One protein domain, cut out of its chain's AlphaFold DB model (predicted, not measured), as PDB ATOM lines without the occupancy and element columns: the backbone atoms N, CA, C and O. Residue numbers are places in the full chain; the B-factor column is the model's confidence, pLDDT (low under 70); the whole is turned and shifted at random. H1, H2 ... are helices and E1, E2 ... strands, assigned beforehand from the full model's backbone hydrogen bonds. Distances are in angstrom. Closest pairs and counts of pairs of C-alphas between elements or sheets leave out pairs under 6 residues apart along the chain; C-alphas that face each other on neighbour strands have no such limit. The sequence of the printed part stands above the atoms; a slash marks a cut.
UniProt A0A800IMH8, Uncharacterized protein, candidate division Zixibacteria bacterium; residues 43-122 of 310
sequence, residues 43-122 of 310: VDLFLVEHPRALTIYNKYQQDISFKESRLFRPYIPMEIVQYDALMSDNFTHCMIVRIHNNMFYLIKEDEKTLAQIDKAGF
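AT A GLANCE: This is residues 43 to 122 of the 310 residues of an uncharacterized protein of candidate division Zixibacteria bacterium (UniProt A0A800IMH8). One strongly twisted antiparallel sheet, order E1 E3 E4 E5 E2, makes the body; the small helix H1 only grazes it, and residues 108 to 122 follow as an unnamed tail. The 80 printed residues, mostly strand, run E1 E2 H1 E3 E4 E5, with under half in named elements. The whole is compact, radius of gyration of the C-alphas 11.4 A, spanning 30 by 25 by 24 A.

HOW THE PARTS SIT: E3, residues 78 to 86, E4, 93 to 99, and E5, 102 to 107, form a meander of antiparallel neighbours in two hairpins, with N 81 and O 96 2.9 A apart and N 97 and O 104 2.9 A. E3 bends by 64 degrees at residue 81. Edge strand E1, residues 43 to 48, is beside E3: N 46 and O 78, 2.8 A. Edge strand E2, residues 56 to 58, is beside E5: N 57 and O 105, 2.9 A. H1, residues 66 to 69, is too short for an O i to N i+4 pair; 0 of 1 O i to N i+3 pairs is within range.

IN THESE COORDINATES: E1 begins at C-alpha 43 (163.690, 119.760, 226.100); E5 ends at C-alpha 107 (162.851, 139.841, 221.677). E4 is 19.4 A long, E3 18.5 A.

THE WHOLE: The farthest C-alphas, Pro 74 and Asn 90, are 30.5 A apart. The printed part has no cut, no link is long, and no printed residue is under 70.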
ATOM      1  N   VAL A  43     163.953 118.324 226.143       88.44
ATOM      2  CA  VAL A  43     163.690 119.760 226.100       88.44
ATOM      3  C   VAL A  43     164.253 120.358 224.821       88.44
ATOM      4  O   VAL A  43     165.222 119.836 224.260       88.44
ATOM      5  N   ASP A  44     163.673 121.459 224.366       93.38
ATOM      6  CA  ASP A  44     164.247 122.263 223.295       93.38
ATOM      7  C   ASP A  44     165.152 123.328 223.915       93.38
ATOM      8  O   ASP A  44     164.813 123.941 224.925       93.38
ATOM      9  N   LEU A  45     166.343 123.518 223.354       95.06
ATOM     10  CA  LEU A  45     167.363 124.398 223.918       95.06
ATOM     11  C   LEU A  45     167.871 125.387 222.876       95.06
ATOM     12  O   LEU A  45     168.076 125.048 221.710       95.06
ATOM     13  N   PHE A  46     168.168 126.593 223.336       95.25
ATOM     14  CA  PHE A  46     168.894 127.609 222.602       95.25
ATOM     15  C   PHE A  46     170.259 127.834 223.258       95.25
ATOM     16  O   PHE A  46     170.365 127.996 224.476       95.25
ATOM     17  N   LEU A  47     171.317 127.810 222.447       93.88
ATOM     18  CA  LEU A  47     172.676 128.151 222.866       93.88
ATOM     19  C   LEU A  47     173.159 129.340 222.058       93.88
ATOM     20  O   LEU A  47     172.976 129.377 220.842       93.88
ATOM     21  N   VAL A  48     173.851 130.259 222.720       93.12
ATOM     22  CA  VAL A  48     174.440 131.431 222.078       93.12
ATOM     23  C   VAL A  48     175.742 131.829 222.764       93.12
ATOM     24  O   VAL A  48     175.894 131.681 223.977       93.12
ATOM     25  N   GLU A  49     176.698 132.309 221.982       91.19
ATOM     26  CA  GLU A  49     178.041 132.664 222.431       91.19
ATOM     27  C   GLU A  49     178.046 133.910 223.324       91.19
ATOM     28  O   GLU A  49     178.644 133.900 224.400       91.19
ATOM     29  N   HIS A  50     177.321 134.957 222.935       93.06
ATOM     30  CA  HIS A  50     177.205 136.201 223.690       93.06
ATOM     31  C   HIS A  50     175.734 136.525 223.977       93.06
ATOM     32  O   HIS A  50     175.171 137.428 223.363       93.06
ATOM     33  N   PRO A  51     175.084 135.828 224.931       94.06
ATOM     34  CA  PRO A  51     173.648 135.998 225.167       94.06
ATOM     35  C   PRO A  51     173.260 137.421 225.562       94.06
ATOM     36  O   PRO A  51     172.184 137.874 225.206       94.06
ATOM     37  N   ARG A  52     174.144 138.156 226.244       94.56
ATOM     38  CA  ARG A  52     173.895 139.549 226.654       94.56
ATOM     39  C   ARG A  52     173.846 140.551 225.499       94.56
ATOM     40  O   ARG A  52     173.532 141.706 225.748       94.56
ATOM     41  N   ALA A  53     174.215 140.147 224.284       95.50
ATOM     42  CA  ALA A  53     174.063 140.993 223.105       95.50
ATOM     43  C   ALA A  53     172.615 141.013 222.586       95.50
ATOM     44  O   ALA A  53     172.261 141.920 221.843       95.50
ATOM     45  N   LEU A  54     171.799 140.027 222.979       96.75
ATOM     46  CA  LEU A  54     170.382 139.959 222.641       96.75
ATOM     47  C   LEU A  54     169.583 140.989 223.445       96.75
ATOM     48  O   LEU A  54     169.959 141.350 224.562       96.75
ATOM     49  N   THR A  55     168.430 141.384 222.912       96.81
ATOM     50  CA  THR A  55     167.432 142.141 223.677       96.81
ATOM     51  C   THR A  55     166.650 141.179 224.574       96.81
ATOM     52  O   THR A  55     165.962 140.282 224.081       96.81
ATOM     53  N   ILE A  56     166.779 141.346 225.893       97.38
ATOM     54  CA  ILE A  56     166.252 140.419 226.901       97.38
ATOM     55  C   ILE A  56     165.403 141.181 227.915       97.38
ATOM     56  O   ILE A  56     165.899 142.098 228.571       97.38
ATOM     57  N   TYR A  57     164.186 140.697 228.142       97.12
ATOM     58  CA  TYR A  57     163.355 141.120 229.262       97.12
ATOM     59  C   TYR A  57     163.177 140.021 230.306       97.12
ATOM     60  O   TYR A  57     163.221 138.823 230.013       97.12
ATOM     61  N   ASN A  58     162.985 140.438 231.554       91.50
ATOM     62  CA  ASN A  58     162.638 139.552 232.657       91.50
ATOM     63  C   ASN A  58     161.169 139.103 232.570       91.50
ATOM     64  O   ASN A  58     160.408 139.544 231.709       91.50
ATOM     65  N   LYS A  59     160.741 138.250 233.505       88.56
ATOM     66  CA  LYS A  59     159.366 137.726 233.550       88.56
ATOM     67  C   LYS A  59     158.262 138.797 233.631       88.56
ATOM     68  O   LYS A  59     157.120 138.497 233.307       88.56
ATOM     69  N   TYR A  60     158.603 140.019 234.044       90.06
ATOM     70  CA  TYR A  60     157.705 141.174 234.133       90.06
ATOM     71  C   TYR A  60     157.759 142.072 232.891       90.06
ATOM     72  O   TYR A  60     157.226 143.176 232.928       90.06
ATOM     73  N   GLN A  61     158.405 141.619 231.810       91.50
ATOM     74  CA  GLN A  61     158.531 142.360 230.554       91.50
ATOM     75  C   GLN A  61     159.288 143.691 230.712       91.50
ATOM     76  O   GLN A  61     159.011 144.673 230.032       91.50
ATOM     77  N   GLN A  62     160.260 143.712 231.625       92.94
ATOM     78  CA  GLN A  62     161.148 144.846 231.886       92.94
ATOM     79  C   GLN A  62     162.595 144.475 231.578       92.94
ATOM     80  O   GLN A  62     162.946 143.290 231.579       92.94
ATOM     81  N   ASP A  63     163.446 145.483 231.370       94.06
ATOM     82  CA  ASP A  63     164.891 145.287 231.233       94.06
ATOM     83  C   ASP A  63     165.439 144.421 232.370       94.06
ATOM     84  O   ASP A  63     165.108 144.599 233.548       94.06
ATOM     85  N   ILE A  64     166.299 143.469 232.012       91.81
ATOM     86  CA  ILE A  64     166.955 142.630 233.010       91.81
ATOM     87  C   ILE A  64     167.846 143.478 233.922       91.81
ATOM     88  O   ILE A  64     168.675 144.278 233.487       91.81
ATOM     89  N   SER A  65     167.726 143.254 235.225       89.31
ATOM     90  CA  SER A  65     168.599 143.872 236.217       89.31
ATOM     91  C   SER A  65     170.049 143.399 236.063       89.31
ATOM     92  O   SER A  65     170.347 142.343 235.497       89.31
ATOM     93  N   PHE A  66     170.985 144.124 236.680       85.75
ATOM     94  CA  PHE A  66     172.391 143.709 236.732       85.75
ATOM     95  C   PHE A  66     172.580 142.302 237.334       85.75
ATOM     96  O   PHE A  66     173.455 141.546 236.905       85.75
ATOM     97  N   LYS A  67     171.748 141.924 238.314       83.88
ATOM     98  CA  LYS A  67     171.779 140.589 238.926       83.88
ATOM     99  C   LYS A  67     171.315 139.512 237.944       83.88
ATOM    100  O   LYS A  67     171.946 138.462 237.868       83.88
ATOM    101  N   GLU A  68     170.258 139.772 237.180       85.88
ATOM    102  CA  GLU A  68     169.728 138.843 236.173       85.88
ATOM    103  C   GLU A  68     170.667 138.709 234.973       85.88
ATOM    104  O   GLU A  68     170.931 137.598 234.521       85.88
ATOM    105  N   SER A  69     171.282 139.808 234.530       90.31
ATOM    106  CA  SER A  69     172.295 139.807 233.465       90.31
ATOM    107  C   SER A  69     173.453 138.839 233.745       90.31
ATOM    108  O   SER A  69     173.993 138.202 232.833       90.31
ATOM    109  N   ARG A  70     173.805 138.625 235.021       87.94
ATOM    110  CA  ARG A  70     174.832 137.647 235.420       87.94
ATOM    111  C   ARG A  70     174.465 136.195 235.098       87.94
ATOM    112  O   ARG A  70     175.380 135.391 234.935       87.94
ATOM    113  N   LEU A  71     173.179 135.868 234.956       87.94
ATOM    114  CA  LEU A  71     172.721 134.529 234.573       87.94
ATOM    115  C   LEU A  71     173.058 134.206 233.115       87.94
ATOM    116  O   LEU A  71     173.359 133.057 232.805       87.94
ATOM    117  N   PHE A  72     173.089 135.211 232.240       91.88
ATOM    118  CA  PHE A  72     173.396 135.074 230.817       91.88
ATOM    119  C   PHE A  72     174.908 134.958 230.583       91.88
ATOM    120  O   PHE A  72     175.571 135.888 230.118       91.88
ATOM    121  N   ARG A  73     175.474 133.812 230.969       88.81
ATOM    122  CA  ARG A  73     176.874 133.450 230.704       88.81
ATOM    123  C   ARG A  73     177.035 132.933 229.269       88.81
ATOM    124  O   ARG A  73     176.098 132.320 228.760       88.81
ATOM    125  N   PRO A  74     178.202 133.125 228.629       89.25
ATOM    126  CA  PRO A  74     178.478 132.551 227.316       89.25
ATOM    127  C   PRO A  74     178.114 131.071 227.236       89.25
ATOM    128  O   PRO A  74     178.488 130.293 228.114       89.25
ATOM    129  N   TYR A  75     177.395 130.697 226.180       90.00
ATOM    130  CA  TYR A  75     176.991 129.324 225.892       90.00
ATOM    131  C   TYR A  75     176.118 128.654 226.971       90.00
ATOM    132  O   TYR A  75     176.042 127.422 227.039       90.00
ATOM    133  N   ILE A  76     175.436 129.435 227.811       91.06
ATOM    134  CA  ILE A  76     174.478 128.878 228.763       91.06
ATOM    135  C   ILE A  76     173.299 128.214 228.023       91.06
ATOM    136  O   ILE A  76     172.748 128.816 227.100       91.06
ATOM    137  N   PRO A  77     172.883 126.996 228.419       92.12
ATOM    138  CA  PRO A  77     171.642 126.400 227.944       92.12
ATOM    139  C   PRO A  77     170.434 127.219 228.382       92.12
ATOM    140  O   PRO A  77     170.171 127.353 229.578       92.12
ATOM    141  N   MET A  78     169.711 127.748 227.401       95.00
ATOM    142  CA  MET A  78     168.414 128.380 227.587       95.00
ATOM    143  C   MET A  78     167.349 127.399 227.126       95.00
ATOM    144  O   MET A  78     167.330 127.018 225.960       95.00
ATOM    145  N   GLU A  79     166.498 126.948 228.034       94.25
ATOM    146  CA  GLU A  79     165.399 126.062 227.669       94.25
ATOM    147  C   GLU A  79     164.303 126.863 226.981       94.25
ATOM    148  O   GLU A  79     163.833 127.853 227.529       94.25
ATOM    149  N   ILE A  80     163.912 126.458 225.779       94.75
ATOM    150  CA  ILE A  80     162.855 127.110 225.018       94.75
ATOM    151  C   ILE A  80     161.529 126.597 225.564       94.75
ATOM    152  O   ILE A  80     161.177 125.438 225.364       94.75
ATOM    153  N   VAL A  81     160.804 127.471 226.258       91.75
ATOM    154  CA  VAL A  81     159.459 127.172 226.764       91.75
ATOM    155  C   VAL A  81     158.433 127.427 225.669       91.75
ATOM    156  O   VAL A  81     157.539 126.617 225.449       91.75
ATOM    157  N   GLN A  82     158.603 128.527 224.937       92.25
ATOM    158  CA  GLN A  82     157.790 128.842 223.773       92.25
ATOM    159  C   GLN A  82     158.655 129.527 222.720       92.25
ATOM    160  O   GLN A  82     159.296 130.542 222.986       92.25
ATOM    161  N   TYR A  83     158.692 128.950 221.519       92.25
ATOM    162  CA  TYR A  83     159.554 129.445 220.448       92.25
ATOM    163  C   TYR A  83     159.074 130.784 219.884       92.25
ATOM    164  O   TYR A  83     159.897 131.641 219.571       92.25
ATOM    165  N   ASP A  84     157.760 130.953 219.741       92.75
ATOM    166  CA  ASP A  84     157.135 132.175 219.244       92.75
ATOM    167  C   ASP A  84     155.921 132.538 220.100       92.75
ATOM    168  O   ASP A  84     155.001 131.736 220.275       92.75
ATOM    169  N   ALA A  85     155.973 133.728 220.686       92.56
ATOM    170  CA  ALA A  85     154.962 134.290 221.563       92.56
ATOM    171  C   ALA A  85     154.855 135.797 221.322       92.56
ATOM    172  O   ALA A  85     155.802 136.426 220.847       92.56
ATOM    173  N   LEU A  86     153.724 136.377 221.707       92.50
ATOM    174  CA  LEU A  86     153.550 137.823 221.764       92.50
ATOM    175  C   LEU A  86     153.727 138.302 223.205       92.50
ATOM    176  O   LEU A  86     153.351 137.609 224.153       92.50
ATOM    177  N   MET A  87     154.307 139.487 223.369       92.06
ATOM    178  CA  MET A  87     154.322 140.187 224.651       92.06
ATOM    179  C   MET A  87     152.919 140.684 225.032       92.06
ATOM    180  O   MET A  87     151.952 140.511 224.291       92.06
ATOM    181  N   SER A  88     152.791 141.317 226.204       89.75
ATOM    182  CA  SER A  88     151.495 141.815 226.702       89.75
ATOM    183  C   SER A  88     150.864 142.900 225.819       89.75
ATOM    184  O   SER A  88     149.666 143.154 225.917       89.75
ATOM    185  N   ASP A  89     151.651 143.509 224.931       90.81
ATOM    186  CA  ASP A  89     151.194 144.463 223.923       90.81
ATOM    187  C   ASP A  89     150.502 143.805 222.712       90.81
ATOM    188  O   ASP A  89     149.958 144.515 221.868       90.81
ATOM    189  N   ASN A  90     150.502 142.467 222.622       90.31
ATOM    190  CA  ASN A  90     149.998 141.677 221.494       90.31
ATOM    191  C   ASN A  90     150.620 142.028 220.129       90.31
ATOM    192  O   ASN A  90     150.041 141.706 219.091       90.31
ATOM    193  N   PHE A  91     151.786 142.670 220.113       90.50
ATOM    194  CA  PHE A  91     152.467 143.081 218.883       90.50
ATOM    195  C   PHE A  91     153.928 142.635 218.859       90.50
ATOM    196  O   PHE A  91     154.419 142.164 217.834       90.50
ATOM    197  N   THR A  92     154.631 142.750 219.983       92.81
ATOM    198  CA  THR A  92     156.056 142.435 220.041       92.81
ATOM    199  C   THR A  92     156.260 140.925 220.119       92.81
ATOM    200  O   THR A  92     155.890 140.282 221.104       92.81
ATOM    201  N   HIS A  93     156.885 140.353 219.088       95.50
ATOM    202  CA  HIS A  93     157.244 138.938 219.060       95.50
ATOM    203  C   HIS A  93     158.438 138.643 219.969       95.50
ATOM    204  O   HIS A  93     159.413 139.395 220.050       95.50
ATOM    205  N   CYS A  94     158.388 137.496 220.631       96.56
ATOM    206  CA  CYS A  94     159.439 137.045 221.523       96.56
ATOM    207  C   CYS A  94     159.558 135.520 221.547       96.56
ATOM    208  O   CYS A  94     158.643 134.775 221.197       96.56
ATOM    209  N   MET A  95     160.726 135.056 221.976       96.94
ATOM    210  CA  MET A  95     160.957 133.683 222.398       96.94
ATOM    211  C   MET A  95     160.999 133.644 223.918       96.94
ATOM    212  O   MET A  95     161.782 134.361 224.542       96.94
ATOM    213  N   ILE A  96     160.189 132.777 224.513       96.12
ATOM    214  CA  ILE A  96     160.166 132.591 225.957       96.12
ATOM    215  C   ILE A  96     161.159 131.494 226.311       96.12
ATOM    216  O   ILE A  96     161.011 130.338 225.898       96.12
ATOM    217  N   VAL A  97     162.167 131.855 227.101       95.00
ATOM    218  CA  VAL A  97     163.204 130.932 227.551       95.00
ATOM    219  C   VAL A  97     163.289 130.858 229.065       95.00
ATOM    220  O   VAL A  97     163.004 131.815 229.783       95.00
ATOM    221  N   ARG A  98     163.753 129.715 229.557       90.44
ATOM    222  CA  ARG A  98     163.993 129.451 230.967       90.44
ATOM    223  C   ARG A  98     165.472 129.198 231.209       90.44
ATOM    224  O   ARG A  98     166.098 128.351 230.572       90.44
ATOM    225  N   ILE A  99     166.032 129.919 232.176       86.62
ATOM    226  CA  ILE A  99     167.373 129.667 232.702       86.62
ATOM    227  C   ILE A  99     167.254 129.415 234.200       86.62
ATOM    228  O   ILE A  99     166.924 130.315 234.976       86.62
ATOM    229  N   HIS A 100     167.576 128.193 234.624       75.75
ATOM    230  CA  HIS A 100     167.244 127.713 235.972       75.75
ATOM    231  C   HIS A 100     165.715 127.747 236.168       75.75
ATOM    232  O   HIS A 100     165.008 127.007 235.493       75.75
ATOM    233  N   ASN A 101     165.222 128.644 237.023       71.69
ATOM    234  CA  ASN A 101     163.800 128.855 237.303       71.69
ATOM    235  C   ASN A 101     163.322 130.240 236.869       71.69
ATOM    236  O   ASN A 101     162.223 130.660 237.209       71.69
ATOM    237  N   ASN A 102     164.178 130.996 236.186       79.19
ATOM    238  CA  ASN A 102     163.840 132.343 235.771       79.19
ATOM    239  C   ASN A 102     163.423 132.306 234.309       79.19
ATOM    240  O   ASN A 102     164.154 131.787 233.460       79.19
ATOM    241  N   MET A 103     162.235 132.843 234.065       88.62
ATOM    242  CA  MET A 103     161.671 133.049 232.741       88.62
ATOM    243  C   MET A 103     162.164 134.381 232.188       88.62
ATOM    244  O   MET A 103     162.189 135.386 232.903       88.62
ATOM    245  N   PHE A 104     162.539 134.370 230.918       95.75
ATOM    246  CA  PHE A 104     162.998 135.536 230.183       95.75
ATOM    247  C   PHE A 104     162.364 135.560 228.800       95.75
ATOM    248  O   PHE A 104     162.084 134.514 228.213       95.75
ATOM    249  N   TYR A 105     162.196 136.763 228.275       97.62
ATOM    250  CA  TYR A 105     161.713 137.003 226.926       97.62
ATOM    251  C   TYR A 105     162.886 137.495 226.090       97.62
ATOM    252  O   TYR A 105     163.474 138.532 226.392       97.62
ATOM    253  N   LEU A 106     163.246 136.738 225.059       97.69
ATOM    254  CA  LEU A 106     164.207 137.169 224.051       97.69
ATOM    255  C   LEU A 106     163.416 137.815 222.917       97.69
ATOM    256  O   LEU A 106     162.599 137.143 222.285       97.69
ATOM    257  N   ILE A 107     163.621 139.107 222.684       97.62
ATOM    258  CA  ILE A 107     162.851 139.841 221.677       97.62
ATOM    259  C   ILE A 107     163.240 139.388 220.283       97.62
ATOM    260  O   ILE A 107     164.406 139.089 220.017       97.62
ATOM    261  N   LYS A 108     162.251 139.348 219.397       96.31
ATOM    262  CA  LYS A 108     162.434 139.073 217.986       96.31
ATOM    263  C   LYS A 108     162.221 140.324 217.137       96.31
ATOM    264  O   LYS A 108     161.420 141.186 217.481       96.31
ATOM    265  N   GLU A 109     162.944 140.404 216.028       91.25
ATOM    266  CA  GLU A 109     162.708 141.395 214.969       91.25
ATOM    267  C   GLU A 109     161.565 140.955 214.038       91.25
ATOM    268  O   GLU A 109     160.822 141.792 213.534       91.25
ATOM    269  N   ASP A 110     161.398 139.642 213.850       85.50
ATOM    270  CA  ASP A 110     160.327 139.005 213.074       85.50
ATOM    271  C   ASP A 110     159.971 137.628 213.677       85.50
ATOM    272  O   ASP A 110     160.592 137.194 214.637       85.50
ATOM    273  N   GLU A 111     159.011 136.879 213.128       78.94
ATOM    274  CA  GLU A 111     158.590 135.565 213.668       78.94
ATOM    275  C   GLU A 111     159.736 134.539 213.878       78.94
ATOM    276  O   GLU A 111     159.592 133.563 214.627       78.94
ATOM    277  N   LYS A 112     160.894 134.720 213.235       81.12
ATOM    278  CA  LYS A 112     161.995 133.746 213.180       81.12
ATOM    279  C   LYS A 112     163.305 134.265 213.771       81.12
ATOM    280  O   LYS A 112     164.115 133.458 214.237       81.12
ATOM    281  N   THR A 113     163.521 135.573 213.764       91.06
ATOM    282  CA  THR A 113     164.829 136.175 214.024       91.06
ATOM    283  C   THR A 113     164.835 136.902 215.359       91.06
ATOM    284  O   THR A 113     164.070 137.837 215.571       91.06
ATOM    285  N   LEU A 114     165.721 136.491 216.269       96.06
ATOM    286  CA  LEU A 114     165.958 137.221 217.516       96.06
ATOM    287  C   LEU A 114     166.616 138.575 217.223       96.06
ATOM    288  O   LEU A 114     167.519 138.665 216.393       96.06
ATOM    289  N   ALA A 115     166.200 139.608 217.945       94.69
ATOM    290  CA  ALA A 115     166.781 140.934 217.841       94.69
ATOM    291  C   ALA A 115     168.260 140.914 218.244       94.69
ATOM    292  O   ALA A 115     168.622 140.333 219.273       94.69
ATOM    293  N   GLN A 116     169.106 141.572 217.443       93.88
ATOM    294  CA  GLN A 116     170.563 141.649 217.660       93.88
ATOM    295  C   GLN A 116     171.282 140.282 217.659       93.88
ATOM    296  O   GLN A 116     172.351 140.118 218.261       93.88
ATOM    297  N   ILE A 117     170.710 139.269 216.997       94.38
ATOM    298  CA  ILE A 117     171.302 137.923 216.923       94.38
ATOM    299  C   ILE A 117     172.667 137.909 216.221       94.38
ATOM    300  O   ILE A 117     173.526 137.090 216.551       94.38
ATOM    301  N   ASP A 118     172.894 138.844 215.299       92.44
ATOM    302  CA  ASP A 118     174.155 139.069 214.591       92.44
ATOM    303  C   ASP A 118     175.298 139.451 215.548       92.44
ATOM    304  O   ASP A 118     176.426 138.979 215.401       92.44
ATOM    305  N   LYS A 119     174.994 140.233 216.590       93.81
ATOM    306  CA  LYS A 119     175.949 140.621 217.642       93.81
ATOM    307  C   LYS A 119     176.182 139.522 218.676       93.81
ATOM    308  O   LYS A 119     177.171 139.567 219.410       93.81
ATOM    309  N   ALA A 120     175.295 138.532 218.745       92.44
ATOM    310  CA  ALA A 120     175.351 137.463 219.738       92.44
ATOM    311  C   ALA A 120     176.332 136.328 219.377       92.44
ATOM    312  O   ALA A 120     176.568 135.430 220.192       92.44
ATOM    313  N   GLY A 121     176.948 136.386 218.192       91.25
ATOM    314  CA  GLY A 121     177.956 135.431 217.736       91.25
ATOM    315  C   GLY A 121     177.354 134.078 217.353       91.25
ATOM    316  O   GLY A 121     176.254 133.998 216.802       91.25
ATOM    317  N   PHE A 122     178.082 132.988 217.619       90.38
ATOM    318  CA  PHE A 122     177.569 131.649 217.324       90.38
ATOM    319  C   PHE A 122     176.269 131.376 218.089       90.38
ATOM    320  O   PHE A 122     176.226 131.523 219.309       90.38
TER     321      PHE A 122